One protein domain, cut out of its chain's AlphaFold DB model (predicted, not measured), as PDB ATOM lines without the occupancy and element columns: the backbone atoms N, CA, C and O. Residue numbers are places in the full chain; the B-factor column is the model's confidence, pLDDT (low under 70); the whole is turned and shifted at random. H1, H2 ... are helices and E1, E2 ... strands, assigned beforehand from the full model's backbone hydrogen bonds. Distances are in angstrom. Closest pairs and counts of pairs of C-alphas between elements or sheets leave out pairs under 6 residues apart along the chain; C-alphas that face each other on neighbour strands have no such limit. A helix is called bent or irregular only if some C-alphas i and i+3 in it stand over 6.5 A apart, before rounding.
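AT A GLANCE: This is residues 12 to 163 of the 318 residues of an uncharacterized protein of Rhizobium cellulosilyticum (UniProt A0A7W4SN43). A strongly twisted sheet of five strands has the helices H1 and H2 over one face, making two layers, and the long bent helix H5 packs on H1 farther out from the sheet. At the opposite side of the domain from H5 lie the short helix H4 and the two long links around it, and the short helix H3 sits near the E4 edge of the sheet. The printed part has 152 residues with five named helices and five named strands, in the order H1 E1 E2 E3 H2 H3 E4 H4 E5 H5. The sheet's order is E3 E2 E1 E5 E4, antiparallel throughout, and the class is mixed, helices and strands. The whole is compact, with a radius of gyration of the C-alphas of 15.8 A and spans of 48 by 37 by 31 A.

IN THESE COORDINATES: H1, residues 16 to 26, begins at C-alpha 16 at (-3.050, -3.396, -4.726) and is 15.3 A long. E1 is residues 34 to 38, 13.7 A; E2 is residues 43 to 48, 16.4 A; E3 is residues 58 to 64, 18.8 A. These three form a meander, each strand the antiparallel neighbour of the one before. H2, residues 70 to 78, is 12.5 A long, and H3 is residues 88 to 92. E4, residues 96 to 100, begins at C-alpha 96 at (-14.106, -12.943, -0.560) and is 12.9 A long. H4 is residues 113 to 117, and E5 is residues 131 to 135, 13.5 A. H5, residues 138 to 163, was assigned as one helix by its hydrogen bonds but is bent: C-alphas 146 and 149 are 7.1 A apart. Its arms are H5a, residues 138 to 146, 13.0 A, and H5b, residues 149 to 163, 20.9 A, ending at C-alpha 163 at (5.860, 4.361, -13.516).

HOW THE PARTS SIT: In the sheet, E3 and E4 are the edge strands. E1 and E2 are a hairpin, with N 37 and O 44 2.8 A apart, and E2 and E3 are another, with N 47 and O 61 2.8 A apart. E1 and E5 have N 133 and O 36 at 2.8 A, and E5 and E4 have N 99 and O 132 at 2.8 A, each within hydrogen-bond range. H1 is on the sheet at a height of 9.5 A, over E5, and runs slantwise to it at 39 degrees on the local plane. H2 is on the sheet too, its closest C-alphas to E3 being those of Ala 72 and Phe 63, 6.1 A apart. H1 and H5b touch, closest at the C-alphas of Leu 16 and Arg 152, 5.7 A, at a steep tilt of 47 degrees, opposite ways. H1 and H5a only just touch, with 3 pairs of C-alphas within 8 A, the closest those of Leu 26 and Gly 141, 6.7 A. H3 only grazes the sheet with residues 88 to 91. H4 is on the sheet at a height of 4.8 A, over none of its strands; the C-alphas of Phe 113 and Tyr 99 of E4 are 5.0 A apart. H4 is apart from H1, H2, H3, H5a and H5b. In H1, H2, H3, H4, H5a and H5b every O i to N i+4 pair is within hydrogen-bond range.

THE WHOLE: The C-alphas farthest apart are those of Glu 54 and Lys 162, 50.7 A. The printed part has no cut. The links E4 to H4, residues 101 to 112, and H4 to E5, residues 118 to 130, are long; in the second, residues 120 to 121 pair in parallel with residues 58 to 59 of E3. The mean pLDDT of the printed part is 85.9, and it is under 70 at residues 103 to 110, 123 and 162 to 163.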
ATOM      1  N   SER A  12      -3.298  -3.001   5.472       81.31
ATOM      2  CA  SER A  12      -1.875  -3.127   5.146       81.31
ATOM      3  C   SER A  12      -1.452  -4.543   4.751       81.31
ATOM      4  O   SER A  12      -0.394  -4.685   4.149       81.31
ATOM      5  N   LEU A  13      -2.248  -5.559   5.099       85.94
ATOM      6  CA  LEU A  13      -2.001  -6.957   4.735       85.94
ATOM      7  C   LEU A  13      -2.318  -7.239   3.263       85.94
ATOM      8  O   LEU A  13      -1.813  -8.207   2.704       85.94
ATOM      9  N   PHE A  14      -3.120  -6.381   2.627       91.62
ATOM     10  CA  PHE A  14      -3.559  -6.578   1.254       91.62
ATOM     11  C   PHE A  14      -2.740  -5.738   0.278       91.62
ATOM     12  O   PHE A  14      -2.467  -4.551   0.494       91.62
ATOM     13  N   ASN A  15      -2.364  -6.362  -0.833       91.44
ATOM     14  CA  ASN A  15      -1.707  -5.686  -1.941       91.44
ATOM     15  C   ASN A  15      -2.726  -4.973  -2.854       91.44
ATOM     16  O   ASN A  15      -3.940  -5.158  -2.740       91.44
ATOM     17  N   LEU A  16      -2.219  -4.167  -3.794       92.38
ATOM     18  CA  LEU A  16      -3.050  -3.396  -4.726       92.38
ATOM     19  C   LEU A  16      -4.044  -4.277  -5.492       92.38
ATOM     20  O   LEU A  16      -5.202  -3.906  -5.648       92.38
ATOM     21  N   ARG A  17      -3.609  -5.456  -5.944       93.06
ATOM     22  CA  ARG A  17      -4.417  -6.362  -6.768       93.06
ATOM     23  C   ARG A  17      -5.586  -6.939  -5.982       93.06
ATOM     24  O   ARG A  17      -6.704  -6.947  -6.478       93.06
ATOM     25  N   GLN A  18      -5.332  -7.367  -4.749       94.31
ATOM     26  CA  GLN A  18      -6.355  -7.875  -3.836       94.31
ATOM     27  C   GLN A  18      -7.401  -6.801  -3.518       94.31
ATOM     28  O   GLN A  18      -8.596  -7.055  -3.633       94.31
ATOM     29  N   LEU A  19      -6.964  -5.583  -3.189       94.75
ATOM     30  CA  LEU A  19      -7.885  -4.476  -2.913       94.75
ATOM     31  C   LEU A  19      -8.659  -4.030  -4.160       94.75
ATOM     32  O   LEU A  19      -9.822  -3.656  -4.052       94.75
ATOM     33  N   SER A  20      -8.039  -4.090  -5.339       95.25
ATOM     34  CA  SER A  20      -8.706  -3.766  -6.608       95.25
ATOM     35  C   SER A  20      -9.730  -4.826  -6.997       95.25
ATOM     36  O   SER A  20     -10.790  -4.475  -7.501       95.25
ATOM     37  N   LEU A  21      -9.488  -6.102  -6.672       95.12
ATOM     38  CA  LEU A  21     -10.486  -7.157  -6.855       95.12
ATOM     39  C   LEU A  21     -11.719  -6.894  -5.988       95.12
ATOM     40  O   LEU A  21     -12.834  -6.924  -6.499       95.12
ATOM     41  N   VAL A  22     -11.518  -6.596  -4.700       95.25
ATOM     42  CA  VAL A  22     -12.616  -6.252  -3.781       95.25
ATOM     43  C   VAL A  22     -13.378  -5.030  -4.299       95.25
ATOM     44  O   VAL A  22     -14.601  -5.071  -4.387       95.25
ATOM     45  N   SER A  23     -12.666  -3.983  -4.731       95.62
ATOM     46  CA  SER A  23     -13.278  -2.804  -5.358       95.62
ATOM     47  C   SER A  23     -14.135  -3.176  -6.562       95.62
ATOM     48  O   SER A  23     -15.263  -2.707  -6.679       95.62
ATOM     49  N   TRP A  24     -13.602  -3.997  -7.469       94.88
ATOM     50  CA  TRP A  24     -14.273  -4.360  -8.709       94.88
ATOM     51  C   TRP A  24     -15.538  -5.177  -8.445       94.88
ATOM     52  O   TRP A  24     -16.582  -4.845  -9.005       94.88
ATOM     53  N   LEU A  25     -15.464  -6.168  -7.548       94.75
ATOM     54  CA  LEU A  25     -16.607  -6.995  -7.151       94.75
ATOM     55  C   LEU A  25     -17.714  -6.176  -6.466       94.75
ATOM     56  O   LEU A  25     -18.889  -6.445  -6.686       94.75
ATOM     57  N   LEU A  26     -17.349  -5.167  -5.666       94.75
ATOM     58  CA  LEU A  26     -18.304  -4.269  -5.002       94.75
ATOM     59  C   LEU A  26     -18.941  -3.243  -5.948       94.75
ATOM     60  O   LEU A  26     -19.971  -2.671  -5.616       94.75
ATOM     61  N   SER A  27     -18.334  -2.986  -7.108       91.75
ATOM     62  CA  SER A  27     -18.771  -1.938  -8.044       91.75
ATOM     63  C   SER A  27     -19.791  -2.449  -9.073       91.75
ATOM     64  O   SER A  27     -19.805  -1.969 -10.206       91.75
ATOM     65  N   ALA A  28     -20.584  -3.464  -8.723       87.75
ATOM     66  CA  ALA A  28     -21.640  -3.979  -9.589       87.75
ATOM     67  C   ALA A  28     -22.770  -2.934  -9.727       87.75
ATOM     68  O   ALA A  28     -23.192  -2.377  -8.710       87.75
ATOM     69  N   PRO A  29     -23.260  -2.652 -10.948       85.56
ATOM     70  CA  PRO A  29     -24.468  -1.854 -11.151       85.56
ATOM     71  C   PRO A  29     -25.672  -2.399 -10.372       85.56
ATOM     72  O   PRO A  29     -25.773  -3.605 -10.127       85.56
ATOM     73  N   GLU A  30     -26.612  -1.522 -10.014       84.25
ATOM     74  CA  GLU A  30     -27.839  -1.921  -9.320       84.25
ATOM     75  C   GLU A  30     -28.590  -3.012 -10.101       84.25
ATOM     76  O   GLU A  30     -28.733  -2.939 -11.320       84.25
ATOM     77  N   GLY A  31     -29.028  -4.062  -9.399       81.75
ATOM     78  CA  GLY A  31     -29.695  -5.215 -10.013       81.75
ATOM     79  C   GLY A  31     -28.766  -6.212 -10.718       81.75
ATOM     80  O   GLY A  31     -29.251  -7.204 -11.257       81.75
ATOM     81  N   THR A  32     -27.447  -6.003 -10.690       89.38
ATOM     82  CA  THR A  32     -26.452  -6.939 -11.238       89.38
ATOM     83  C   THR A  32     -25.501  -7.443 -10.155       89.38
ATOM     84  O   THR A  32     -25.415  -6.887  -9.059       89.38
ATOM     85  N   ARG A  33     -24.749  -8.503 -10.460       91.88
ATOM     86  CA  ARG A  33     -23.645  -8.976  -9.624       91.88
ATOM     87  C   ARG A  33     -22.376  -9.148 -10.440       91.88
ATOM     88  O   ARG A  33     -22.407  -9.599 -11.586       91.88
ATOM     89  N   ARG A  34     -21.248  -8.847  -9.802       94.75
ATOM     90  CA  ARG A  34     -19.912  -9.134 -10.318       94.75
ATOM     91  C   ARG A  34     -19.292 -10.299  -9.574       94.75
ATOM     92  O   ARG A  34     -19.381 -10.386  -8.352       94.75
ATOM     93  N   PHE A  35     -18.630 -11.171 -10.317       94.88
ATOM     94  CA  PHE A  35     -17.939 -12.331  -9.772       94.88
ATOM     95  C   PHE A  35     -16.734 -12.689 -10.638       94.88
ATOM     96  O   PHE A  35     -16.635 -12.311 -11.808       94.88
ATOM     97  N   MET A  36     -15.788 -13.419 -10.057       94.50
ATOM     98  CA  MET A  36     -14.618 -13.917 -10.773       94.50
ATOM     99  C   MET A  36     -14.649 -15.442 -10.794       94.50
ATOM    100  O   MET A  36     -14.950 -16.072  -9.784       94.50
ATOM    101  N   VAL A  37     -14.286 -16.048 -11.920       92.62
ATOM    102  CA  VAL A  37     -14.052 -17.492 -12.014       92.62
ATOM    103  C   VAL A  37     -12.582 -17.735 -12.332       92.62
ATOM    104  O   VAL A  37     -12.088 -17.289 -13.370       92.62
ATOM    105  N   ASP A  38     -11.883 -18.453 -11.455       91.19
ATOM    106  CA  ASP A  38     -10.550 -18.995 -11.743       91.19
ATOM    107  C   ASP A  38     -10.706 -20.453 -12.177       91.19
ATOM    108  O   ASP A  38     -11.398 -21.221 -11.524       91.19
ATOM    109  N   SER A  39     -10.108 -20.835 -13.300       84.38
ATOM    110  CA  SER A  39     -10.150 -22.209 -13.819       84.38
ATOM    111  C   SER A  39      -8.764 -22.849 -13.902       84.38
ATOM    112  O   SER A  39      -8.536 -23.716 -14.745       84.38
ATOM    113  N   GLY A  40      -7.806 -22.358 -13.105       73.00
ATOM    114  CA  GLY A  40      -6.413 -22.815 -13.058       73.00
ATOM    115  C   GLY A  40      -5.571 -22.351 -14.251       73.00
ATOM    116  O   GLY A  40      -4.395 -22.033 -14.099       73.00
ATOM    117  N   ARG A  41      -6.183 -22.259 -15.438       72.25
ATOM    118  CA  ARG A  41      -5.560 -21.756 -16.670       72.25
ATOM    119  C   ARG A  41      -5.907 -20.304 -16.958       72.25
ATOM    120  O   ARG A  41      -5.052 -19.551 -17.399       72.25
ATOM    121  N   VAL A  42      -7.159 -19.916 -16.718       83.12
ATOM    122  CA  VAL A  42      -7.675 -18.592 -17.076       83.12
ATOM    123  C   VAL A  42      -8.521 -18.046 -15.935       83.12
ATOM    124  O   VAL A  42      -9.389 -18.750 -15.411       83.12
ATOM    125  N   ARG A  43      -8.288 -16.772 -15.606       89.94
ATOM    126  CA  ARG A  43      -9.153 -15.967 -14.738       89.94
ATOM    127  C   ARG A  43     -10.110 -15.152 -15.583       89.94
ATOM    128  O   ARG A  43      -9.681 -14.466 -16.513       89.94
ATOM    129  N   LYS A  44     -11.389 -15.235 -15.247       91.75
ATOM    130  CA  LYS A  44     -12.477 -14.578 -15.962       91.75
ATOM    131  C   LYS A  44     -13.252 -13.697 -14.998       91.75
ATOM    132  O   LYS A  44     -13.545 -14.124 -13.885       91.75
ATOM    133  N   PHE A  45     -13.554 -12.486 -15.434       93.62
ATOM    134  CA  PHE A  45     -14.262 -11.469 -14.671       93.62
ATOM    135  C   PHE A  45     -15.616 -11.267 -15.325       93.62
ATOM    136  O   PHE A  45     -15.664 -10.890 -16.494       93.62
ATOM    137  N   TYR A  46     -16.685 -11.554 -14.592       94.19
ATOM    138  CA  TYR A  46     -18.045 -11.547 -15.105       94.19
ATOM    139  C   TYR A  46     -18.943 -10.552 -14.381       94.19
ATOM    140  O   TYR A  46     -18.850 -10.373 -13.168       94.19
ATOM    141  N   GLU A  47     -19.854  -9.967 -15.140       93.81
ATOM    142  CA  GLU A  47     -20.979  -9.167 -14.681       93.81
ATOM    143  C   GLU A  47     -22.261  -9.764 -15.270       93.81
ATOM    144  O   GLU A  47     -22.329 -10.045 -16.471       93.81
ATOM    145  N   THR A  48     -23.261 -10.009 -14.427       93.88
ATOM    146  CA  THR A  48     -24.581 -10.457 -14.887       93.88
ATOM    147  C   THR A  48     -25.365  -9.297 -15.489       93.88
ATOM    148  O   THR A  48     -25.281  -8.180 -14.993       93.88
ATOM    149  N   ALA A  49     -26.201  -9.569 -16.481       90.62
ATOM    150  CA  ALA A  49     -27.182  -8.623 -17.002       90.62
ATOM    151  C   ALA A  49     -28.613  -9.042 -16.614       90.62
ATOM    152  O   ALA A  49     -28.803  -9.991 -15.851       90.62
ATOM    153  N   ALA A  50     -29.612  -8.307 -17.112       87.50
ATOM    154  CA  ALA A  50     -31.019  -8.596 -16.854       87.50
ATOM    155  C   ALA A  50     -31.398 -10.028 -17.295       87.50
ATOM    156  O   ALA A  50     -30.880 -10.491 -18.317       87.50
ATOM    157  N   PRO A  51     -32.289 -10.720 -16.555       90.19
ATOM    158  CA  PRO A  51     -32.739 -12.065 -16.903       90.19
ATOM    159  C   PRO A  51     -33.257 -12.149 -18.338       90.19
ATOM    160  O   PRO A  51     -33.969 -11.257 -18.801       90.19
ATOM    161  N   ARG A  52     -32.932 -13.239 -19.033       88.62
ATOM    162  CA  ARG A  52     -33.515 -13.536 -20.346       88.62
ATOM    163  C   ARG A  52     -34.993 -13.884 -20.195       88.62
ATOM    164  O   ARG A  52     -35.369 -14.601 -19.273       88.62
ATOM    165  N   GLU A  53     -35.819 -13.433 -21.136       90.19
ATOM    166  CA  GLU A  53     -37.267 -13.703 -21.120       90.19
ATOM    167  C   GLU A  53     -37.602 -15.196 -21.285       90.19
ATOM    168  O   GLU A  53     -38.634 -15.656 -20.809       90.19
ATOM    169  N   GLU A  54     -36.730 -15.959 -21.949       91.38
ATOM    170  CA  GLU A  54     -36.996 -17.344 -22.356       91.38
ATOM    171  C   GLU A  54     -36.861 -18.351 -21.204       91.38
ATOM    172  O   GLU A  54     -37.663 -19.276 -21.093       91.38
ATOM    173  N   ASP A  55     -35.828 -18.197 -20.373       87.81
ATOM    174  CA  ASP A  55     -35.456 -19.154 -19.322       87.81
ATOM    175  C   ASP A  55     -35.280 -18.506 -17.938       87.81
ATOM    176  O   ASP A  55     -35.050 -19.211 -16.956       87.81
ATOM    177  N   GLY A  56     -35.397 -17.176 -17.839       88.94
ATOM    178  CA  GLY A  56     -35.179 -16.428 -16.601       88.94
ATOM    179  C   GLY A  56     -33.726 -16.433 -16.116       88.94
ATOM    180  O   GLY A  56     -33.452 -15.922 -15.030       88.94
ATOM    181  N   LEU A  57     -32.788 -16.995 -16.888       91.75
ATOM    182  CA  LEU A  57     -31.384 -17.069 -16.512       91.75
ATOM    183  C   LEU A  57     -30.676 -15.742 -16.798       91.75
ATOM    184  O   LEU A  57     -30.956 -15.052 -17.781       91.75
ATOM    185  N   LEU A  58     -29.715 -15.402 -15.944       91.75
ATOM    186  CA  LEU A  58     -28.915 -14.186 -16.013       91.75
ATOM    187  C   LEU A  58     -27.788 -14.358 -17.041       91.75
ATOM    188  O   LEU A  58     -26.842 -15.111 -16.781       91.75
ATOM    189  N   PRO A  59     -27.825 -13.675 -18.196       92.44
ATOM    190  CA  PRO A  59     -26.704 -13.679 -19.121       92.44
ATOM    191  C   PRO A  59     -25.505 -12.964 -18.496       92.44
ATOM    192  O   PRO A  59     -25.654 -12.079 -17.653       92.44
ATOM    193  N   ILE A  60     -24.305 -13.349 -18.922       92.50
ATOM    194  CA  ILE A  60     -23.051 -12.781 -18.420       92.50
ATOM    195  C   ILE A  60     -22.287 -12.069 -19.522       92.50
ATOM    196  O   ILE A  60     -22.186 -12.547 -20.651       92.50
ATOM    197  N   SER A  61     -21.694 -10.943 -19.154       90.12
ATOM    198  CA  SER A  61     -20.683 -10.235 -19.929       90.12
ATOM    199  C   SER A  61     -19.401 -10.157 -19.108       90.12
ATOM    200  O   SER A  61     -19.414 -10.395 -17.899       90.12
ATOM    201  N   GLY A  62     -18.262  -9.904 -19.743       88.38
ATOM    202  CA  GLY A  62     -17.008  -9.901 -19.010       88.38
ATOM    203  C   GLY A  62     -15.770  -9.876 -19.882       88.38
ATOM    204  O   GLY A  62     -15.846  -9.752 -21.101       88.38
ATOM    205  N   PHE A  63     -14.626 -10.035 -19.229       89.19
ATOM    206  CA  PHE A  63     -13.325 -10.140 -19.878       89.19
ATOM    207  C   PHE A  63     -12.474 -11.216 -19.201       89.19
ATOM    208  O   PHE A  63     -12.656 -11.566 -18.030       89.19
ATOM    209  N   HIS A  64     -11.513 -11.757 -19.938       89.75
ATOM    210  CA  HIS A  64     -10.499 -12.655 -19.410       89.75
ATOM    211  C   HIS A  64      -9.228 -11.879 -19.052       89.75
ATOM    212  O   HIS A  64      -8.846 -10.910 -19.705       89.75
ATOM    213  N   ALA A  65      -8.497 -12.357 -18.046       85.31
ATOM    214  CA  ALA A  65      -7.222 -11.768 -17.633       85.31
ATOM    215  C   ALA A  65      -6.158 -11.733 -18.749       85.31
ATOM    216  O   ALA A  65      -5.214 -10.940 -18.677       85.31
ATOM    217  N   GLU A  66      -6.288 -12.597 -19.757       83.38
ATOM    218  CA  GLU A  66      -5.389 -12.695 -20.915       83.38
ATOM    219  C   GLU A  66      -5.836 -11.832 -22.101       83.38
ATOM    220  O   GLU A  66      -5.061 -11.634 -23.041       83.38
ATOM    221  N   ASP A  67      -7.045 -11.266 -22.041       81.50
ATOM    222  CA  ASP A  67      -7.584 -10.464 -23.128       81.50
ATOM    223  C   ASP A  67      -6.730  -9.213 -23.366       81.50
ATOM    224  O   ASP A  67      -6.085  -8.634 -22.471       81.50
ATOM    225  N   ARG A  68      -6.706  -8.819 -24.642       75.88
ATOM    226  CA  ARG A  68      -5.919  -7.692 -25.150       75.88
ATOM    227  C   ARG A  68      -6.763  -6.492 -25.566       75.88
ATOM    228  O   ARG A  68      -6.146  -5.495 -25.929       75.88
ATOM    229  N   GLY A  69      -8.090  -6.603 -25.518       72.06
ATOM    230  CA  GLY A  69      -9.017  -5.512 -25.824       72.06
ATOM    231  C   GLY A  69      -9.046  -4.432 -24.742       72.06
ATOM    232  O   GLY A  69      -8.491  -4.618 -23.654       72.06
ATOM    233  N   ASP A  70      -9.711  -3.323 -25.052       74.94
ATOM    234  CA  ASP A  70      -9.670  -2.086 -24.263       74.94
ATOM    235  C   ASP A  70     -10.186  -2.282 -22.833       74.94
ATOM    236  O   ASP A  70      -9.497  -1.931 -21.880       74.94
ATOM    237  N   VAL A  71     -11.309  -2.991 -22.666       77.19
ATOM    238  CA  VAL A  71     -11.890  -3.312 -21.347       77.19
ATOM    239  C   VAL A  71     -10.884  -4.029 -20.438       77.19
ATOM    240  O   VAL A  71     -10.708  -3.684 -19.269       77.19
ATOM    241  N   ALA A  72     -10.161  -5.015 -20.978       78.50
ATOM    242  CA  ALA A  72      -9.151  -5.746 -20.221       78.50
ATOM    243  C   ALA A  72      -7.891  -4.904 -19.966       78.50
ATOM    244  O   ALA A  72      -7.191  -5.137 -18.980       78.50
ATOM    245  N   ALA A  73      -7.572  -3.944 -20.841       77.00
ATOM    246  CA  ALA A  73      -6.457  -3.019 -20.661       77.00
ATOM    247  C   ALA A  73      -6.739  -1.999 -19.546       77.00
ATOM    248  O   ALA A  73      -5.887  -1.820 -18.672       77.00
ATOM    249  N   GLU A  74      -7.935  -1.411 -19.524       82.62
ATOM    250  CA  GLU A  74      -8.392  -0.501 -18.467       82.62
ATOM    251  C   GLU A  74      -8.429  -1.201 -17.111       82.62
ATOM    252  O   GLU A  74      -7.818  -0.730 -16.148       82.62
ATOM    253  N   ALA A  75      -9.038  -2.390 -17.052       85.88
ATOM    254  CA  ALA A  75      -9.008  -3.208 -15.850       85.88
ATOM    255  C   ALA A  75      -7.558  -3.500 -15.434       85.88
ATOM    256  O   ALA A  75      -7.177  -3.278 -14.288       85.88
ATOM    257  N   ARG A  76      -6.687  -3.924 -16.360       86.38
ATOM    258  CA  ARG A  76      -5.284  -4.228 -16.039       86.38
ATOM    259  C   ARG A  76      -4.554  -3.027 -15.431       86.38
ATOM    260  O   ARG A  76      -3.746  -3.235 -14.527       86.38
ATOM    261  N   ALA A  77      -4.835  -1.805 -15.883       84.81
ATOM    262  CA  ALA A  77      -4.288  -0.590 -15.286       84.81
ATOM    263  C   ALA A  77      -4.782  -0.388 -13.843       84.81
ATOM    264  O   ALA A  77      -3.973  -0.120 -12.953       84.81
ATOM    265  N   ASP A  78      -6.074  -0.602 -13.591       88.38
ATOM    266  CA  ASP A  78      -6.672  -0.514 -12.253       88.38
ATOM    267  C   ASP A  78      -6.063  -1.521 -11.260       88.38
ATOM    268  O   ASP A  78      -5.786  -1.206 -10.104       88.38
ATOM    269  N   PHE A  79      -5.738  -2.718 -11.750       90.19
ATOM    270  CA  PHE A  79      -5.076  -3.778 -10.991       90.19
ATOM    271  C   PHE A  79      -3.549  -3.599 -10.841       90.19
ATOM    272  O   PHE A  79      -2.867  -4.477 -10.307       90.19
ATOM    273  N   GLY A  80      -2.961  -2.492 -11.306       83.56
ATOM    274  CA  GLY A  80      -1.508  -2.284 -11.243       83.56
ATOM    275  C   GLY A  80      -0.726  -3.240 -12.152       83.56
ATOM    276  O   GLY A  80       0.257  -3.867 -11.736       83.56
ATOM    277  N   GLY A  81      -1.216  -3.423 -13.378       81.62
ATOM    278  CA  GLY A  81      -0.519  -4.076 -14.486       81.62
ATOM    279  C   GLY A  81      -0.615  -5.603 -14.540       81.62
ATOM    280  O   GLY A  81      -0.110  -6.208 -15.484       81.62
ATOM    281  N   SER A  82      -1.236  -6.268 -13.558       83.06
ATOM    282  CA  SER A  82      -1.270  -7.737 -13.501       83.06
ATOM    283  C   SER A  82      -2.470  -8.277 -12.726       83.06
ATOM    284  O   SER A  82      -2.816  -7.753 -11.673       83.06
ATOM    285  N   PHE A  83      -3.029  -9.389 -13.210       85.44
ATOM    286  CA  PHE A  83      -4.136 -10.139 -12.599       85.44
ATOM    287  C   PHE A  83      -3.652 -11.368 -11.805       85.44
ATOM    288  O   PHE A  83      -4.315 -12.406 -11.761       85.44
ATOM    289  N   LYS A  84      -2.441 -11.309 -11.237       82.06
ATOM    290  CA  LYS A  84      -1.927 -12.345 -10.331       82.06
ATOM    291  C   LYS A  84      -2.319 -11.997  -8.896       82.06
ATOM    292  O   LYS A  84      -1.737 -11.088  -8.304       82.06
ATOM    293  N   PHE A  85      -3.297 -12.721  -8.359       80.19
ATOM    294  CA  PHE A  85      -3.782 -12.576  -6.988       80.19
ATOM    295  C   PHE A  85      -3.400 -13.796  -6.169       80.19
ATOM    296  O   PHE A  85      -3.453 -14.917  -6.671       80.19
ATOM    297  N   ASP A  86      -3.091 -13.569  -4.901       83.19
ATOM    298  CA  ASP A  86      -3.216 -14.603  -3.884       83.19
ATOM    299  C   ASP A  86      -4.564 -14.396  -3.183       83.19
ATOM    300  O   ASP A  86      -4.785 -13.361  -2.549       83.19
ATOM    301  N   MET A  87      -5.487 -15.347  -3.336       87.06
ATOM    302  CA  MET A  87      -6.817 -15.268  -2.724       87.06
ATOM    303  C   MET A  87      -6.792 -15.642  -1.238       87.06
ATOM    304  O   MET A  87      -7.749 -15.350  -0.526       87.06
ATOM    305  N   SER A  88      -5.709 -16.259  -0.753       86.44
ATOM    306  CA  SER A  88      -5.616 -16.821   0.599       86.44
ATOM    307  C   SER A  88      -5.867 -15.769   1.673       86.44
ATOM    308  O   SER A  88      -6.650 -16.000   2.589       86.44
ATOM    309  N   GLU A  89      -5.258 -14.591   1.541       89.75
ATOM    310  CA  GLU A  89      -5.419 -13.510   2.520       89.75
ATOM    311  C   GLU A  89      -6.824 -12.895   2.482       89.75
ATOM    312  O   GLU A  89      -7.382 -12.585   3.533       89.75
ATOM    313  N   LEU A  90      -7.436 -12.778   1.297       91.19
ATOM    314  CA  LEU A  90      -8.812 -12.284   1.164       91.19
ATOM    315  C   LEU A  90      -9.828 -13.254   1.781       91.19
ATOM    316  O   LEU A  90     -10.766 -12.809   2.437       91.19
ATOM    317  N   MET A  91      -9.622 -14.562   1.602       90.25
ATOM    318  CA  MET A  91     -10.481 -15.603   2.173       90.25
ATOM    319  C   MET A  91     -10.299 -15.734   3.690       90.25
ATOM    320  O   MET A  91     -11.286 -15.819   4.412       90.25
ATOM    321  N   LYS A  92      -9.059 -15.691   4.204       88.69
ATOM    322  CA  LYS A  92      -8.786 -15.695   5.658       88.69
ATOM    323  C   LYS A  92      -9.427 -14.507   6.372       88.69
ATOM    324  O   LYS A  92      -9.832 -14.627   7.522       88.69
ATOM    325  N   ALA A  93      -9.483 -13.364   5.695       89.12
ATOM    326  CA  ALA A  93     -10.121 -12.156   6.193       89.12
ATOM    327  C   ALA A  93     -11.641 -12.121   5.958       89.12
ATOM    328  O   ALA A  93     -12.251 -11.114   6.292       89.12
ATOM    329  N   ASP A  94     -12.230 -13.168   5.366       90.12
ATOM    330  CA  ASP A  94     -13.644 -13.255   4.969       90.12
ATOM    331  C   ASP A  94     -14.115 -12.060   4.111       90.12
ATOM    332  O   ASP A  94     -15.255 -11.625   4.185       90.12
ATOM    333  N   LEU A  95     -13.238 -11.496   3.270       92.06
ATOM    334  CA  LEU A  95     -13.609 -10.437   2.317       92.06
ATOM    335  C   LEU A  95     -14.163 -11.022   1.009       92.06
ATOM    336  O   LEU A  95     -14.980 -10.408   0.326       92.06
ATOM    337  N   VAL A  96     -13.704 -12.219   0.649       92.31
ATOM    338  CA  VAL A  96     -14.106 -12.943  -0.560       92.31
ATOM    339  C   VAL A  96     -14.384 -14.389  -0.183       92.31
ATOM    340  O   VAL A  96     -13.604 -15.001   0.546       92.31
ATOM    341  N   ARG A  97     -15.465 -14.952  -0.723       91.81
ATOM    342  CA  ARG A  97     -15.781 -16.378  -0.615       91.81
ATOM    343  C   ARG A  97     -15.409 -17.104  -1.890       91.81
ATOM    344  O   ARG A  97     -15.498 -16.540  -2.977       91.81
ATOM    345  N   ALA A  98     -15.004 -18.356  -1.734       90.88
ATOM    346  CA  ALA A  98     -14.646 -19.241  -2.826       90.88
ATOM    347  C   ALA A  98     -15.527 -20.484  -2.796       90.88
ATOM    348  O   ALA A  98     -15.681 -21.120  -1.752       90.88
ATOM    349  N   TYR A  99     -16.054 -20.845  -3.957       90.50
ATOM    350  CA  TYR A  99     -16.878 -22.026  -4.152       90.50
ATOM    351  C   TYR A  99     -16.194 -22.859  -5.235       90.50
ATOM    352  O   TYR A  99     -16.339 -22.565  -6.422       90.50
ATOM    353  N   PRO A 100     -15.326 -23.810  -4.859       88.12
ATOM    354  CA  PRO A 100     -14.654 -24.670  -5.820       88.12
ATOM    355  C   PRO A 100     -15.623 -25.729  -6.351       88.12
ATOM    356  O   PRO A 100     -16.388 -26.323  -5.594       88.12
ATOM    357  N   ARG A 101     -15.571 -25.991  -7.658       85.56
ATOM    358  CA  ARG A 101     -16.384 -27.033  -8.291       85.56
ATOM    359  C   ARG A 101     -15.865 -28.434  -7.984       85.56
ATOM    360  O   ARG A 101     -16.621 -29.343  -7.652       85.56
ATOM    361  N   ARG A 102     -14.549 -28.627  -8.092       75.75
ATOM    362  CA  ARG A 102     -13.882 -29.851  -7.640       75.75
ATOM    363  C   ARG A 102     -13.603 -29.684  -6.149       75.75
ATOM    364  O   ARG A 102     -12.912 -28.742  -5.785       75.75
ATOM    365  N   PHE A 103     -14.116 -30.599  -5.327       67.69
ATOM    366  CA  PHE A 103     -14.081 -30.549  -3.855       67.69
ATOM    367  C   PHE A 103     -15.051 -29.522  -3.242       67.69
ATOM    368  O   PHE A 103     -14.592 -28.583  -2.590       67.69
ATOM    369  N   PRO A 104     -16.382 -29.698  -3.399       60.78
ATOM    370  CA  PRO A 104     -17.335 -28.942  -2.591       60.78
ATOM    371  C   PRO A 104     -16.930 -29.094  -1.121       60.78
ATOM    372  O   PRO A 104     -16.619 -30.203  -0.676       60.78
ATOM    373  N   ASN A 105     -16.820 -27.969  -0.409       55.50
ATOM    374  CA  ASN A 105     -16.386 -27.925   0.988       55.50
ATOM    375  C   ASN A 105     -17.049 -29.067   1.776       55.50
ATOM    376  O   ASN A 105     -18.267 -29.190   1.758       55.50
ATOM    377  N   MET A 106     -16.264 -29.893   2.481       48.53
ATOM    378  CA  MET A 106     -16.754 -31.101   3.176       48.53
ATOM    379  C   MET A 106     -17.701 -30.818   4.366       48.53
ATOM    380  O   MET A 106     -18.020 -31.722   5.138       48.53
ATOM    381  N   ALA A 107     -18.147 -29.575   4.546       50.88
ATOM    382  CA  ALA A 107     -19.184 -29.231   5.504       50.88
ATOM    383  C   ALA A 107     -20.558 -29.530   4.881       50.88
ATOM    384  O   ALA A 107     -20.852 -29.070   3.783       50.88
ATOM    385  N   ARG A 108     -21.406 -30.280   5.596       45.66
ATOM    386  CA  ARG A 108     -22.744 -30.713   5.136       45.66
ATOM    387  C   ARG A 108     -23.704 -29.571   4.753       45.66
ATOM    388  O   ARG A 108     -24.679 -29.851   4.072       45.66
ATOM    389  N   ASP A 109     -23.384 -28.327   5.119       51.19
ATOM    390  CA  ASP A 109     -24.171 -27.117   4.830       51.19
ATOM    391  C   ASP A 109     -23.454 -26.130   3.880       51.19
ATOM    392  O   ASP A 109     -23.817 -24.956   3.793       51.19
ATOM    393  N   ALA A 110     -22.391 -26.555   3.189       64.81
ATOM    394  CA  ALA A 110     -21.687 -25.685   2.252       64.81
ATOM    395  C   ALA A 110     -22.466 -25.548   0.934       64.81
ATOM    396  O   ALA A 110     -22.664 -26.530   0.222       64.81
ATOM    397  N   VAL A 111     -22.853 -24.315   0.589       75.75
ATOM    398  CA  VAL A 111     -23.410 -23.981  -0.732       75.75
ATOM    399  C   VAL A 111     -22.436 -24.449  -1.818       75.75
ATOM    400  O   VAL A 111     -21.241 -24.143  -1.745       75.75
ATOM    401  N   SER A 112     -22.928 -25.207  -2.798       83.69
ATOM    402  CA  SER A 112     -22.085 -25.766  -3.854       83.69
ATOM    403  C   SER A 112     -21.758 -24.729  -4.936       83.69
ATOM    404  O   SER A 112     -22.394 -23.676  -5.037       83.69
ATOM    405  N   PHE A 113     -20.745 -25.013  -5.761       88.19
ATOM    406  CA  PHE A 113     -20.464 -24.199  -6.949       88.19
ATOM    407  C   PHE A 113     -21.674 -24.180  -7.888       88.19
ATOM    408  O   PHE A 113     -22.033 -23.123  -8.396       88.19
ATOM    409  N   GLU A 114     -22.306 -25.338  -8.086       88.12
ATOM    410  CA  GLU A 114     -23.495 -25.517  -8.914       88.12
ATOM    411  C   GLU A 114     -24.648 -24.617  -8.455       88.12
ATOM    412  O   GLU A 114     -25.256 -23.958  -9.295       88.12
ATOM    413  N   ASP A 115     -24.878 -24.491  -7.145       88.62
ATOM    414  CA  ASP A 115     -25.917 -23.606  -6.602       88.62
ATOM    415  C   ASP A 115     -25.630 -22.127  -6.895       88.62
ATOM    416  O   ASP A 115     -26.544 -21.350  -7.161       88.62
ATOM    417  N   LYS A 116     -24.353 -21.719  -6.873       90.12
ATOM    418  CA  LYS A 116     -23.949 -20.326  -7.136       90.12
ATOM    419  C   LYS A 116     -24.077 -19.900  -8.588       90.12
ATOM    420  O   LYS A 116     -24.125 -18.705  -8.867       90.12
ATOM    421  N   VAL A 117     -24.100 -20.860  -9.502       90.69
ATOM    422  CA  VAL A 117     -24.172 -20.602 -10.943       90.69
ATOM    423  C   VAL A 117     -25.489 -21.070 -11.563       90.69
ATOM    424  O   VAL A 117     -25.634 -20.968 -12.777       90.69
ATOM    425  N   ALA A 118     -26.431 -21.576 -10.761       90.19
ATOM    426  CA  ALA A 118     -27.680 -22.180 -11.229       90.19
ATOM    427  C   ALA A 118     -28.583 -21.202 -11.995       90.19
ATOM    428  O   ALA A 118     -29.267 -21.596 -12.933       90.19
ATOM    429  N   ASP A 119     -28.562 -19.929 -11.612       91.31
ATOM    430  CA  ASP A 119     -29.312 -18.831 -12.223       91.31
ATOM    431  C   ASP A 119     -28.529 -18.115 -13.337       91.31
ATOM    432  O   ASP A 119     -29.016 -17.134 -13.890       91.31
ATOM    433  N   ILE A 120     -27.321 -18.572 -13.682       92.06
ATOM    434  CA  ILE A 120     -26.470 -17.942 -14.697       92.06
ATOM    435  C   ILE A 120     -26.629 -18.654 -16.035       92.06
ATOM    436  O   ILE A 120     -26.344 -19.846 -16.165       92.06
ATOM    437  N   TYR A 121     -26.963 -17.895 -17.074       89.19
ATOM    438  CA  TYR A 121     -26.875 -18.385 -18.439       89.19
ATOM    439  C   TYR A 121     -25.427 -18.386 -18.924       89.19
ATOM    440  O   TYR A 121     -24.764 -17.346 -18.982       89.19
ATOM    441  N   ILE A 122     -24.945 -19.559 -19.336       80.50
ATOM    442  CA  ILE A 122     -23.605 -19.723 -19.899       80.50
ATOM    443  C   ILE A 122     -23.745 -20.425 -21.248       80.50
ATOM    444  O   ILE A 122     -24.251 -21.546 -21.293       80.50
ATOM    445  N   PRO A 123     -23.214 -19.850 -22.339       69.12
ATOM    446  CA  PRO A 123     -23.223 -20.481 -23.665       69.12
ATOM    447  C   PRO A 123     -22.410 -21.794 -23.770       69.12
ATOM    448  O   PRO A 123     -22.214 -22.316 -24.863       69.12
ATOM    449  N   GLY A 124     -21.879 -22.323 -22.662       75.06
ATOM    450  CA  GLY A 124     -20.977 -23.473 -22.602       75.06
ATOM    451  C   GLY A 124     -20.874 -24.062 -21.190       75.06
ATOM    452  O   GLY A 124     -21.574 -23.648 -20.273       75.06
ATOM    453  N   LYS A 125     -19.994 -25.050 -20.995       76.81
ATOM    454  CA  LYS A 125     -19.811 -25.713 -19.690       76.81
ATOM    455  C   LYS A 125     -18.703 -25.048 -18.874       76.81
ATOM    456  O   LYS A 125     -17.663 -24.679 -19.418       76.81
ATOM    457  N   TRP A 126     -18.880 -24.983 -17.554       84.50
ATOM    458  CA  TRP A 126     -17.787 -24.664 -16.635       84.50
ATOM    459  C   TRP A 126     -16.682 -25.724 -16.697       84.50
ATOM    460  O   TRP A 126     -16.948 -26.903 -16.955       84.50
ATOM    461  N   ASN A 127     -15.445 -25.326 -16.396       85.44
ATOM    462  CA  ASN A 127     -14.334 -26.265 -16.249       85.44
ATOM    463  C   ASN A 127     -14.457 -27.006 -14.913       85.44
ATOM    464  O   ASN A 127     -15.036 -26.489 -13.960       85.44
ATOM    465  N   LEU A 128     -13.954 -28.240 -14.826       82.81
ATOM    466  CA  LEU A 128     -14.003 -29.008 -13.570       82.81
ATOM    467  C   LEU A 128     -13.185 -28.337 -12.461       82.81
ATOM    468  O   LEU A 128     -13.559 -28.400 -11.301       82.81
ATOM    469  N   GLU A 129     -12.105 -27.653 -12.829       85.75
ATOM    470  CA  GLU A 129     -11.211 -26.937 -11.909       85.75
ATOM    471  C   GLU A 129     -11.673 -25.499 -11.627       85.75
ATOM    472  O   GLU A 129     -10.921 -24.708 -11.065       85.75
ATOM    473  N   SER A 130     -12.891 -25.135 -12.041       89.50
ATOM    474  CA  SER A 130     -13.436 -23.802 -11.797       89.50
ATOM    475  C   SER A 130     -13.671 -23.548 -10.308       89.50
ATOM    476  O   SER A 130     -14.218 -24.387  -9.594       89.50
ATOM    477  N   VAL A 131     -13.308 -22.348  -9.869       91.56
ATOM    478  CA  VAL A 131     -13.606 -21.794  -8.552       91.56
ATOM    479  C   VAL A 131     -14.312 -20.463  -8.757       91.56
ATOM    480  O   VAL A 131     -13.774 -19.570  -9.415       91.56
ATOM    481  N   TYR A 132     -15.527 -20.350  -8.226       92.94
ATOM    482  CA  TYR A 132     -16.317 -19.121  -8.245       92.94
ATOM    483  C   TYR A 132     -15.959 -18.265  -7.029       92.94
ATOM    484  O   TYR A 132     -15.950 -18.768  -5.904       92.94
ATOM    485  N   TYR A 133     -15.675 -16.985  -7.256       93.44
ATOM    486  CA  TYR A 133     -15.339 -16.013  -6.225       93.44
ATOM    487  C   TYR A 133     -16.302 -14.827  -6.241       93.44
ATOM    488  O   TYR A 133     -16.499 -14.190  -7.277       93.44
ATOM    489  N   GLU A 134     -16.826 -14.487  -5.068       93.81
ATOM    490  CA  GLU A 134     -17.710 -13.339  -4.835       93.81
ATOM    491  C   GLU A 134     -17.382 -12.659  -3.501       93.81
ATOM    492  O   GLU A 134     -16.650 -13.200  -2.669       93.81
ATOM    493  N   ILE A 135     -17.955 -11.477  -3.280       94.12
ATOM    494  CA  ILE A 135     -17.898 -10.797  -1.983       94.12
ATOM    495  C   ILE A 135     -18.582 -11.654  -0.915       94.12
ATOM    496  O   ILE A 135     -19.646 -12.225  -1.143       94.12
ATOM    497  N   ALA A 136     -17.969 -11.736   0.266       89.50
ATOM    498  CA  ALA A 136     -18.475 -12.568   1.352       89.50
ATOM    499  C   ALA A 136     -19.793 -12.060   1.964       89.50
ATOM    500  O   ALA A 136     -20.611 -12.867   2.412       89.50
ATOM    501  N   GLY A 137     -20.010 -10.740   1.987       85.81
ATOM    502  CA  GLY A 137     -21.250 -10.127   2.463       85.81
ATOM    503  C   GLY A 137     -21.184  -8.602   2.590       85.81
ATOM    504  O   GLY A 137     -20.187  -7.974   2.238       85.81
ATOM    505  N   GLY A 138     -22.255  -8.000   3.122       83.69
ATOM    506  CA  GLY A 138     -22.410  -6.538   3.214       83.69
ATOM    507  C   GLY A 138     -21.327  -5.828   4.037       83.69
ATOM    508  O   GLY A 138     -20.884  -4.744   3.661       83.69
ATOM    509  N   TRP A 139     -20.812  -6.478   5.087       90.50
ATOM    510  CA  TRP A 139     -19.751  -5.922   5.937       90.50
ATOM    511  C   TRP A 139     -18.451  -5.646   5.160       90.50
ATOM    512  O   TRP A 139     -17.705  -4.726   5.494       90.50
ATOM    513  N   THR A 140     -18.174  -6.415   4.097       91.12
ATOM    514  CA  THR A 140     -17.010  -6.198   3.226       91.12
ATOM    515  C   THR A 140     -17.086  -4.832   2.545       91.12
ATOM    516  O   THR A 140     -16.062  -4.163   2.408       91.12
ATOM    517  N   GLY A 141     -18.290  -4.409   2.144       90.25
ATOM    518  CA  GLY A 141     -18.536  -3.095   1.552       90.25
ATOM    519  C   GLY A 141     -18.249  -1.967   2.538       90.25
ATOM    520  O   GLY A 141     -17.481  -1.059   2.221       90.25
ATOM    521  N   GLU A 142     -18.784  -2.070   3.757       91.62
ATOM    522  CA  GLU A 142     -18.541  -1.110   4.845       91.62
ATOM    523  C   GLU A 142     -17.044  -1.005   5.169       91.62
ATOM    524  O   GLU A 142     -16.458   0.078   5.120       91.62
ATOM    525  N   TRP A 143     -16.381  -2.146   5.385       93.31
ATOM    526  CA  TRP A 143     -14.943  -2.194   5.647       93.31
ATOM    527  C   TRP A 143     -14.114  -1.594   4.504       93.31
ATOM    528  O   TRP A 143     -13.130  -0.882   4.740       93.31
ATOM    529  N   TYR A 144     -14.481  -1.886   3.252       94.19
ATOM    530  CA  TYR A 144     -13.760  -1.379   2.093       94.19
ATOM    531  C   TYR A 144     -13.885   0.141   1.996       94.19
ATOM    532  O   TYR A 144     -12.873   0.809   1.788       94.19
ATOM    533  N   LEU A 145     -15.081   0.694   2.202       93.88
ATOM    534  CA  LEU A 145     -15.298   2.139   2.198       93.88
ATOM    535  C   LEU A 145     -14.518   2.842   3.316       93.88
ATOM    536  O   LEU A 145     -13.879   3.858   3.050       93.88
ATOM    537  N   GLU A 146     -14.500   2.282   4.527       91.56
ATOM    538  CA  GLU A 146     -13.792   2.880   5.666       91.56
ATOM    539  C   GLU A 146     -12.264   2.784   5.559       91.56
ATOM    540  O   GLU A 146     -11.547   3.713   5.932       91.56
ATOM    541  N   LYS A 147     -11.740   1.635   5.111       90.50
ATOM    542  CA  LYS A 147     -10.314   1.304   5.277       90.50
ATOM    543  C   LYS A 147      -9.632   0.823   3.999       90.50
ATOM    544  O   LYS A 147      -8.460   1.134   3.769       90.50
ATOM    545  N   GLY A 148     -10.331   0.050   3.171       91.31
ATOM    546  CA  GLY A 148      -9.768  -0.561   1.963       91.31
ATOM    547  C   GLY A 148      -9.503   0.439   0.832       91.31
ATOM    548  O   GLY A 148      -8.429   0.411   0.223       91.31
ATOM    549  N   LYS A 149     -10.443   1.357   0.588       95.44
ATOM    550  CA  LYS A 149     -10.437   2.303  -0.534       95.44
ATOM    551  C   LYS A 149      -9.238   3.248  -0.482       95.44
ATOM    552  O   LYS A 149      -8.445   3.272  -1.421       95.44
ATOM    553  N   ALA A 150      -9.035   3.930   0.644       93.25
ATOM    554  CA  ALA A 150      -7.911   4.853   0.820       93.25
ATOM    555  C   ALA A 150      -6.550   4.146   0.661       93.25
ATOM    556  O   ALA A 150      -5.608   4.681   0.072       93.25
ATOM    557  N   ARG A 151      -6.437   2.899   1.145       93.62
ATOM    558  CA  ARG A 151      -5.217   2.099   0.976       93.62
ATOM    559  C   ARG A 151      -4.984   1.724  -0.487       93.62
ATOM    560  O   ARG A 151      -3.843   1.815  -0.941       93.62
ATOM    561  N   ARG A 152      -6.031   1.318  -1.211       94.94
ATOM    562  CA  ARG A 152      -5.958   1.015  -2.646       94.94
ATOM    563  C   ARG A 152      -5.510   2.235  -3.436       94.94
ATOM    564  O   ARG A 152      -4.560   2.126  -4.197       94.94
ATOM    565  N   GLU A 153      -6.142   3.384  -3.215       94.31
ATOM    566  CA  GLU A 153      -5.815   4.639  -3.901       94.31
ATOM    567  C   GLU A 153      -4.358   5.046  -3.657       94.31
ATOM    568  O   GLU A 153      -3.637   5.335  -4.609       94.31
ATOM    569  N   LYS A 154      -3.876   4.946  -2.409       92.88
ATOM    570  CA  LYS A 154      -2.465   5.192  -2.077       92.88
ATOM    571  C   LYS A 154      -1.508   4.252  -2.820       92.88
ATOM    572  O   LYS A 154      -0.469   4.693  -3.305       92.88
ATOM    573  N   LEU A 155      -1.822   2.957  -2.894       90.62
ATOM    574  CA  LEU A 155      -0.984   1.981  -3.601       90.62
ATOM    575  C   LEU A 155      -1.029   2.175  -5.121       90.62
ATOM    576  O   LEU A 155       0.000   2.045  -5.777       90.62
ATOM    577  N   LEU A 156      -2.198   2.502  -5.673       90.81
ATOM    578  CA  LEU A 156      -2.377   2.769  -7.096       90.81
ATOM    579  C   LEU A 156      -1.617   4.031  -7.513       90.81
ATOM    580  O   LEU A 156      -0.934   4.019  -8.534       90.81
ATOM    581  N   ALA A 157      -1.679   5.088  -6.699       87.50
ATOM    582  CA  ALA A 157      -0.896   6.302  -6.897       87.50
ATOM    583  C   ALA A 157       0.611   6.011  -6.864       87.50
ATOM    584  O   ALA A 157       1.313   6.423  -7.776       87.50
ATOM    585  N   ALA A 158       1.094   5.218  -5.900       84.94
ATOM    586  CA  ALA A 158       2.509   4.847  -5.821       84.94
ATOM    587  C   ALA A 158       2.992   4.026  -7.034       84.94
ATOM    588  O   ALA A 158       4.134   4.173  -7.460       84.94
ATOM    589  N   VAL A 159       2.141   3.166  -7.609       79.62
ATOM    590  CA  VAL A 159       2.460   2.452  -8.859       79.62
ATOM    591  C   VAL A 159       2.519   3.426 -10.033       79.62
ATOM    592  O   VAL A 159       3.491   3.396 -10.781       79.62
ATOM    593  N   LYS A 160       1.541   4.331 -10.155       78.38
ATOM    594  CA  LYS A 160       1.536   5.364 -11.200       78.38
ATOM    595  C   LYS A 160       2.737   6.306 -11.093       78.38
ATOM    596  O   LYS A 160       3.317   6.641 -12.112       78.38
ATOM    597  N   GLU A 161       3.125   6.689  -9.880       70.75
ATOM    598  CA  GLU A 161       4.273   7.557  -9.594       70.75
ATOM    599  C   GLU A 161       5.611   6.857  -9.857       70.75
ATOM    600  O   GLU A 161       6.542   7.450 -10.398       70.75
ATOM    601  N   LYS A 162       5.721   5.568  -9.519       61.81
ATOM    602  CA  LYS A 162       6.896   4.765  -9.866       61.81
ATOM    603  C   LYS A 162       7.014   4.569 -11.377       61.81
ATOM    604  O   LYS A 162       8.123   4.611 -11.902       61.81
ATOM    605  N   ASP A 163       5.886   4.396 -12.061       57.62
ATOM    606  CA  ASP A 163       5.860   4.361 -13.516       57.62
ATOM    607  C   ASP A 163       6.265   5.726 -14.085       57.62
ATOM    608  O   ASP A 163       7.147   5.761 -14.924       57.62
TER     609      ASP A 163